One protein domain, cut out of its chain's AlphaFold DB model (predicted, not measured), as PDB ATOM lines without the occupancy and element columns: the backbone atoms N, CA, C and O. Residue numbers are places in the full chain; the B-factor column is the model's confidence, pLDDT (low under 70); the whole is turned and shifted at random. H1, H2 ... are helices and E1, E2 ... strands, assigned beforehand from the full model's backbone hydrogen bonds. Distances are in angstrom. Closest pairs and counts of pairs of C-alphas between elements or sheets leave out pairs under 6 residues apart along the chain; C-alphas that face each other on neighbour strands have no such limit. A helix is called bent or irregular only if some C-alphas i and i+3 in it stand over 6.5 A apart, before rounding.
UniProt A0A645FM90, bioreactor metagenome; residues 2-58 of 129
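AT A GLANCE: This is residues 2 to 58 of the 129 residues of a protein of bioreactor metagenome (UniProt A0A645FM90). A small sheet of three short strands and one helix, H1, stand at opposite ends of a flat, open frame, with no contact between H1 and the sheet. Two backbone stretches, residues 10 to 13 and 29 to 36, bridge the gap as the two sides of the frame; residues 2 to 6 reach beyond the sheet, away from H1. The 57 printed residues hold one named helix and three named strands, in the chain order E1, H1, E2, E3; the sheet's order is E1, E3, E2, and it is mixed. The class is mixed, helices and strands, though under half of the residues, 26 of 57, are in named elements. The whole is loose, with a radius of gyration of the C-alphas of 13.4 A and spans of 40 by 29 by 14 A.

IN THESE COORDINATES: The sheet has E1, residues 7 to 9, 6.5 A long; E3, residues 45 to 48, 9.6 A; and E2, residues 37 to 40, 9.7 A. C-alpha 7, where E1 begins, is at (-8.970, 41.293, 39.638), and C-alpha 48, where E3 ends, is at (-2.812, 37.786, 40.891). H1, residues 14 to 28, is 20.7 A long and begins with C-alpha 14 at (5.745, 27.047, 41.863). Residues 56 to 58 are helix too, in a run too short to bear a name.

HOW THE PARTS SIT: E3 is the inner strand of the sheet, and E1 and E2 are its edge strands. E1 and E3 are parallel, with 30 degrees between their directions; C-alphas 7 and 46 face each other at 4.6 A. Across this pair, N 8 and O 46 are within hydrogen-bond range at 2.8 A, as are N 48 and O 8 at 2.9 A. E2 and E3 form a hairpin, antiparallel with 155 degrees between their directions; C-alphas 48 and 37 face each other at 4.5 A. Here N 40 and O 45 are 2.8 A apart, and N 47 and O 38 are 2.9 A apart. H1 is not on the sheet: 0 pairs of C-alphas are within 10 A. H1 and E3 are apart. In H1 every O i to N i+4 pair is within hydrogen-bond range, and it is not bent.

THE WHOLE: The two C-alphas farthest apart, those of His 3 and Phe 26, are 40.8 A apart. The printed part, residues 2 to 58, has no cut. The links from E1 to H1 and from E2 to E3 are tight, and the link from H1 to E2, with 8 residues, is short. Mean pLDDT of the printed part is 94.3, and no printed residue is under 70.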
ATOM      1  N   GLU A   2     -18.020  43.287  31.455       71.44
ATOM      2  CA  GLU A   2     -19.480  43.137  31.578       71.44
ATOM      3  C   GLU A   2     -19.975  42.921  33.022       71.44
ATOM      4  O   GLU A   2     -21.088  43.296  33.355       71.44
ATOM      5  N   HIS A   3     -19.109  42.415  33.906       79.75
ATOM      6  CA  HIS A   3     -19.454  42.026  35.277       79.75
ATOM      7  C   HIS A   3     -18.763  42.869  36.373       79.75
ATOM      8  O   HIS A   3     -18.828  42.522  37.546       79.75
ATOM      9  N   GLY A   4     -18.052  43.951  36.022       86.31
ATOM     10  CA  GLY A   4     -17.436  44.851  37.018       86.31
ATOM     11  C   GLY A   4     -16.231  44.299  37.801       86.31
ATOM     12  O   GLY A   4     -15.816  44.910  38.784       86.31
ATOM     13  N   TYR A   5     -15.640  43.174  37.389       90.25
ATOM     14  CA  TYR A   5     -14.445  42.624  38.044       90.25
ATOM     15  C   TYR A   5     -13.234  43.564  37.954       90.25
ATOM     16  O   TYR A   5     -12.997  44.189  36.921       90.25
ATOM     17  N   ASN A   6     -12.439  43.608  39.027       93.56
ATOM     18  CA  ASN A   6     -11.217  44.414  39.153       93.56
ATOM     19  C   ASN A   6      -9.931  43.570  39.306       93.56
ATOM     20  O   ASN A   6      -8.823  44.117  39.301       93.56
ATOM     21  N   VAL A   7     -10.068  42.243  39.428       95.88
ATOM     22  CA  VAL A   7      -8.970  41.293  39.638       95.88
ATOM     23  C   VAL A   7      -9.124  40.080  38.715       95.88
ATOM     24  O   VAL A   7     -10.208  39.520  38.590       95.88
ATOM     25  N   LEU A   8      -8.017  39.642  38.115       95.38
ATOM     26  CA  LEU A   8      -7.871  38.393  37.373       95.38
ATOM     27  C   LEU A   8      -6.912  37.460  38.124       95.38
ATOM     28  O   LEU A   8      -5.726  37.764  38.263       95.38
ATOM     29  N   ALA A   9      -7.409  36.315  38.591       96.94
ATOM     30  CA  ALA A   9      -6.586  35.279  39.209       96.94
ATOM     31  C   ALA A   9      -6.128  34.251  38.166       96.94
ATOM     32  O   ALA A   9      -6.942  33.713  37.421       96.94
ATOM     33  N   LEU A  10      -4.824  33.973  38.120       96.88
ATOM     34  CA  LEU A  10      -4.224  32.972  37.238       96.88
ATOM     35  C   LEU A  10      -3.661  31.814  38.067       96.88
ATOM     36  O   LEU A  10      -2.976  32.044  39.064       96.88
ATOM     37  N   GLY A  11      -3.906  30.583  37.622       95.06
ATOM     38  CA  GLY A  11      -3.547  29.344  38.323       95.06
ATOM     39  C   GLY A  11      -2.073  28.938  38.248       95.06
ATOM     40  O   GLY A  11      -1.793  27.749  38.297       95.06
ATOM     41  N   HIS A  12      -1.148  29.892  38.108       96.69
ATOM     42  CA  HIS A  12       0.281  29.579  38.039       96.69
ATOM     43  C   HIS A  12       0.807  29.098  39.392       96.69
ATOM     44  O   HIS A  12       0.546  29.740  40.417       96.69
ATOM     45  N   ASN A  13       1.576  28.017  39.363       96.62
ATOM     46  CA  ASN A  13       2.133  27.354  40.537       96.62
ATOM     47  C   ASN A  13       3.654  27.594  40.676       96.62
ATOM     48  O   ASN A  13       4.234  28.406  39.950       96.62
ATOM     49  N   LEU A  14       4.297  26.938  41.646       96.56
ATOM     50  CA  LEU A  14       5.745  27.047  41.863       96.56
ATOM     51  C   LEU A  14       6.557  26.494  40.679       96.56
ATOM     52  O   LEU A  14       7.548  27.106  40.277       96.56
ATOM     53  N   ASP A  15       6.131  25.371  40.106       96.00
ATOM     54  CA  ASP A  15       6.772  24.738  38.954       96.00
ATOM     55  C   ASP A  15       6.771  25.685  37.737       96.00
ATOM     56  O   ASP A  15       7.822  25.911  37.139       96.00
ATOM     57  N   ASP A  16       5.656  26.375  37.464       95.88
ATOM     58  CA  ASP A  16       5.561  27.397  36.410       95.88
ATOM     59  C   ASP A  16       6.588  28.525  36.570       95.88
ATOM     60  O   ASP A  16       7.133  29.042  35.584       95.88
ATOM     61  N   VAL A  17       6.823  28.960  37.813       96.75
ATOM     62  CA  VAL A  17       7.811  30.001  38.113       96.75
ATOM     63  C   VAL A  17       9.200  29.482  37.801       96.75
ATOM     64  O   VAL A  17       9.937  30.169  37.093       96.75
ATOM     65  N   SER A  18       9.550  28.300  38.311       96.94
ATOM     66  CA  SER A  18      10.868  27.696  38.121       96.94
ATOM     67  C   SER A  18      11.166  27.436  36.645       96.94
ATOM     68  O   SER A  18      12.235  27.822  36.167       96.94
ATOM     69  N   GLU A  19      10.202  26.890  35.900       96.44
ATOM     70  CA  GLU A  19      10.289  26.720  34.447       96.44
ATOM     71  C   GLU A  19      10.557  28.058  33.755       96.44
ATOM     72  O   GLU A  19      11.485  28.187  32.959       96.44
ATOM     73  N   THR A  20       9.791  29.095  34.105       96.75
ATOM     74  CA  THR A  20       9.931  30.424  33.497       96.75
ATOM     75  C   THR A  20      11.290  31.061  33.802       96.75
ATOM     76  O   THR A  20      11.874  31.688  32.915       96.75
ATOM     77  N   VAL A  21      11.818  30.905  35.022       97.38
ATOM     78  CA  VAL A  21      13.155  31.408  35.381       97.38
ATOM     79  C   VAL A  21      14.221  30.755  34.518       97.38
ATOM     80  O   VAL A  21      15.012  31.465  33.898       97.38
ATOM     81  N   LEU A  22      14.231  29.424  34.450       96.69
ATOM     82  CA  LEU A  22      15.255  28.697  33.708       96.69
ATOM     83  C   LEU A  22      15.132  28.914  32.199       96.69
ATOM     84  O   LEU A  22      16.144  29.095  31.528       96.69
ATOM     85  N   MET A  23      13.912  28.992  31.662       96.38
ATOM     86  CA  MET A  23      13.701  29.370  30.265       96.38
ATOM     87  C   MET A  23      14.270  30.763  29.969       96.38
ATOM     88  O   MET A  23      15.021  30.922  29.010       96.38
ATOM     89  N   ASN A  24      13.965  31.772  30.796       96.62
ATOM     90  CA  ASN A  24      14.506  33.121  30.607       96.62
ATOM     91  C   ASN A  24      16.035  33.143  30.736       96.62
ATOM     92  O   ASN A  24      16.700  33.823  29.949       96.62
ATOM     93  N   LEU A  25      16.591  32.395  31.689       96.06
ATOM     94  CA  LEU A  25      18.028  32.305  31.907       96.06
ATOM     95  C   LEU A  25      18.729  31.682  30.695       96.06
ATOM     96  O   LEU A  25      19.619  32.305  30.125       96.06
ATOM     97  N   PHE A  26      18.298  30.499  30.257       95.06
ATOM     98  CA  PHE A  26      18.983  29.752  29.201       95.06
ATOM     99  C   PHE A  26      18.745  30.304  27.796       95.06
ATOM    100  O   PHE A  26      19.601  30.144  26.934       95.06
ATOM    101  N   GLN A  27      17.606  30.954  27.545       94.31
ATOM    102  CA  GLN A  27      17.266  31.438  26.200       94.31
ATOM    103  C   GLN A  27      17.561  32.924  26.006       94.31
ATOM    104  O   GLN A  27      17.797  33.356  24.883       94.31
ATOM    105  N   THR A  28      17.514  33.719  27.079       95.81
ATOM    106  CA  THR A  28      17.654  35.183  26.987       95.81
ATOM    107  C   THR A  28      18.719  35.759  27.914       95.81
ATOM    108  O   THR A  28      18.925  36.970  27.902       95.81
ATOM    109  N   GLY A  29      19.379  34.931  28.732       94.81
ATOM    110  CA  GLY A  29      20.388  35.384  29.692       94.81
ATOM    111  C   GLY A  29      19.814  36.210  30.846       94.81
ATOM    112  O   GLY A  29      20.533  36.992  31.459       94.81
ATOM    113  N   ARG A  30      18.508  36.099  31.135       93.00
ATOM    114  CA  ARG A  30      17.833  36.932  32.145       93.00
ATOM    115  C   ARG A  30      17.325  36.096  33.308       93.00
ATOM    116  O   ARG A  30      16.463  35.244  33.125       93.00
ATOM    117  N   PHE A  31      17.746  36.437  34.521       94.19
ATOM    118  CA  PHE A  31      17.193  35.845  35.736       94.19
ATOM    119  C   PHE A  31      15.915  36.580  36.165       94.19
ATOM    120  O   PHE A  31      15.948  37.571  36.894       94.19
ATOM    121  N   LYS A  32      14.766  36.157  35.631       94.81
ATOM    122  CA  LYS A  32      13.462  36.762  35.941       94.81
ATOM    123  C   LYS A  32      12.315  35.773  35.757       94.81
ATOM    124  O   LYS A  32      12.414  34.827  34.982       94.81
ATOM    125  N   SER A  33      11.187  36.073  36.388       95.75
ATOM    126  CA  SER A  33       9.898  35.428  36.130       95.75
ATOM    127  C   SER A  33       8.758  36.448  36.190       95.75
ATOM    128  O   SER A  33       8.986  37.649  36.371       95.75
ATOM    129  N   PHE A  34       7.523  35.985  36.013       94.19
ATOM    130  CA  PHE A  34       6.333  36.783  36.284       94.19
ATOM    131  C   PHE A  34       6.194  37.081  37.788       94.19
ATOM    132  O   PHE A  34       6.690  36.353  38.644       94.19
ATOM    133  N   ARG A  35       5.507  38.180  38.126       93.69
ATOM    134  CA  ARG A  35       5.294  38.616  39.518       93.69
ATOM    135  C   ARG A  35       4.043  37.951  40.129       93.69
ATOM    136  O   ARG A  35       3.076  37.728  39.392       93.69
ATOM    137  N   PRO A  36       3.990  37.722  41.457       95.19
ATOM    138  CA  PRO A  36       2.788  37.225  42.141       95.19
ATOM    139  C   PRO A  36       1.559  38.126  41.956       95.19
ATOM    140  O   PRO A  36       0.437  37.640  41.835       95.19
ATOM    141  N   LYS A  37       1.781  39.443  41.910       96.38
ATOM    142  CA  LYS A  37       0.760  40.476  41.726       96.38
ATOM    143  C   LYS A  37       1.317  41.590  40.848       96.38
ATOM    144  O   LYS A  37       2.445  42.027  41.067       96.38
ATOM    145  N   PHE A  38       0.541  42.060  39.875       96.12
ATOM    146  CA  PHE A  38       0.873  43.262  39.105       96.12
ATOM    147  C   PHE A  38      -0.383  43.942  38.548       96.12
ATOM    148  O   PHE A  38      -1.428  43.308  38.409       96.12
ATOM    149  N   TRP A  39      -0.281  45.235  38.237       96.31
ATOM    150  CA  TRP A  39      -1.344  45.991  37.574       96.31
ATOM    151  C   TRP A  39      -1.203  45.889  36.053       96.31
ATOM    152  O   TRP A  39      -0.149  46.204  35.501       96.31
ATOM    153  N   GLN A  40      -2.264  45.464  35.369       93.75
ATOM    154  CA  GLN A  40      -2.319  45.367  33.915       93.75
ATOM    155  C   GLN A  40      -3.094  46.557  33.345       93.75
ATOM    156  O   GLN A  40      -4.318  46.522  33.215       93.75
ATOM    157  N   SER A  41      -2.358  47.605  32.965       91.69
ATOM    158  CA  SER A  41      -2.913  48.878  32.483       91.69
ATOM    159  C   SER A  41      -3.853  48.719  31.287       91.69
ATOM    160  O   SER A  41      -4.925  49.313  31.278       91.69
ATOM    161  N   ARG A  42      -3.507  47.856  30.319       89.31
ATOM    162  CA  ARG A  42      -4.313  47.626  29.106       89.31
ATOM    163  C   ARG A  42      -5.731  47.134  29.400       89.31
ATOM    164  O   ARG A  42      -6.645  47.434  28.645       89.31
ATOM    165  N   THR A  43      -5.910  46.354  30.463       89.19
ATOM    166  CA  THR A  43      -7.225  45.820  30.851       89.19
ATOM    167  C   THR A  43      -7.819  46.528  32.061       89.19
ATOM    168  O   THR A  43      -8.955  46.234  32.410       89.19
ATOM    169  N   GLY A  44      -7.062  47.411  32.719       91.50
ATOM    170  CA  GLY A  44      -7.468  48.054  33.967       91.50
ATOM    171  C   GLY A  44      -7.715  47.061  35.106       91.50
ATOM    172  O   GLY A  44      -8.640  47.264  35.885       91.50
ATOM    173  N   LEU A  45      -6.939  45.970  35.181       94.50
ATOM    174  CA  LEU A  45      -7.104  44.934  36.210       94.50
ATOM    175  C   LEU A  45      -5.834  44.677  37.005       94.50
ATOM    176  O   LEU A  45      -4.728  44.697  36.464       94.50
ATOM    177  N   TRP A  46      -6.014  44.274  38.259       96.88
ATOM    178  CA  TRP A  46      -4.986  43.552  38.998       96.88
ATOM    179  C   TRP A  46      -4.914  42.105  38.527       96.88
ATOM    180  O   TRP A  46      -5.924  41.415  38.490       96.88
ATOM    181  N   VAL A  47      -3.719  41.612  38.226       97.38
ATOM    182  CA  VAL A  47      -3.486  40.188  37.971       97.38
ATOM    183  C   VAL A  47      -2.793  39.588  39.185       97.38
ATOM    184  O   VAL A  47      -1.759  40.106  39.614       97.38
ATOM    185  N   ILE A  48      -3.351  38.505  39.729       97.88
ATOM    186  CA  ILE A  48      -2.812  37.786  40.891       97.88
ATOM    187  C   ILE A  48      -2.556  36.311  40.572       97.88
ATOM    188  O   ILE A  48      -3.226  35.720  39.725       97.88
ATOM    189  N   ARG A  49      -1.588  35.708  41.263       97.56
ATOM    190  CA  ARG A  49      -1.226  34.286  41.162       97.56
ATOM    191  C   ARG A  49      -1.186  33.660  42.558       97.56
ATOM    192  O   ARG A  49      -0.120  33.612  43.166       97.56
ATOM    193  N   PRO A  50      -2.336  33.228  43.100       97.06
ATOM    194  CA  PRO A  50      -2.424  32.778  44.491       97.06
ATOM    195  C   PRO A  50      -1.614  31.511  44.796       97.06
ATOM    196  O   PRO A  50      -1.217  31.303  45.935       97.06
ATOM    197  N   LEU A  51      -1.362  30.673  43.787       96.88
ATOM    198  CA  LEU A  51      -0.754  29.346  43.948       96.88
ATOM    199  C   LEU A  51       0.767  29.341  43.734       96.88
ATOM    200  O   LEU A  51       1.384  28.284  43.732       96.88
ATOM    201  N   ILE A  52       1.381  30.516  43.581       95.75
ATOM    202  CA  ILE A  52       2.761  30.682  43.100       95.75
ATOM    203  C   ILE A  52       3.845  30.043  43.990       95.75
ATOM    204  O   ILE A  52       4.969  29.849  43.544       95.75
ATOM    205  N   TYR A  53       3.516  29.727  45.245       94.69
ATOM    206  CA  TYR A  53       4.422  29.096  46.213       94.69
ATOM    207  C   TYR A  53       4.134  27.606  46.440       94.69
ATOM    208  O   TYR A  53       4.780  26.983  47.275       94.69
ATOM    209  N   ILE A  54       3.152  27.036  45.740       95.75
ATOM    210  CA  ILE A  54       2.715  25.651  45.927       95.75
ATOM    211  C   ILE A  54       3.180  24.834  44.724       95.75
ATOM    212  O   ILE A  54       2.958  25.239  43.584       95.75
ATOM    213  N   GLY A  55       3.826  23.697  44.979       95.06
ATOM    214  CA  GLY A  55       4.231  22.764  43.933       95.06
ATOM    215  C   GLY A  55       3.043  22.055  43.286       95.06
ATOM    216  O   GLY A  55       1.965  21.907  43.871       95.06
ATOM    217  N   GLU A  56       3.235  21.584  42.060       93.12
ATOM    218  CA  GLU A  56       2.200  20.874  41.313       93.12
ATOM    219  C   GLU A  56       1.796  19.552  41.987       93.12
ATOM    220  O   GLU A  56       0.619  19.183  41.985       93.12
ATOM    221  N   LYS A  57       2.748  18.861  42.628       92.31
ATOM    222  CA  LYS A  57       2.489  17.617  43.375       92.31
ATOM    223  C   LYS A  57       1.522  17.867  44.535       92.31
ATOM    224  O   LYS A  57       0.552  17.125  44.704       92.31
ATOM    225  N   GLU A  58       1.746  18.932  45.297       94.81
ATOM    226  CA  GLU A  58       0.900  19.349  46.414       94.81
ATOM    227  C   GLU A  58      -0.473  19.814  45.922       94.81
ATOM    228  O   GLU A  58      -1.491  19.387  46.466       94.81
TER     229      GLU A  58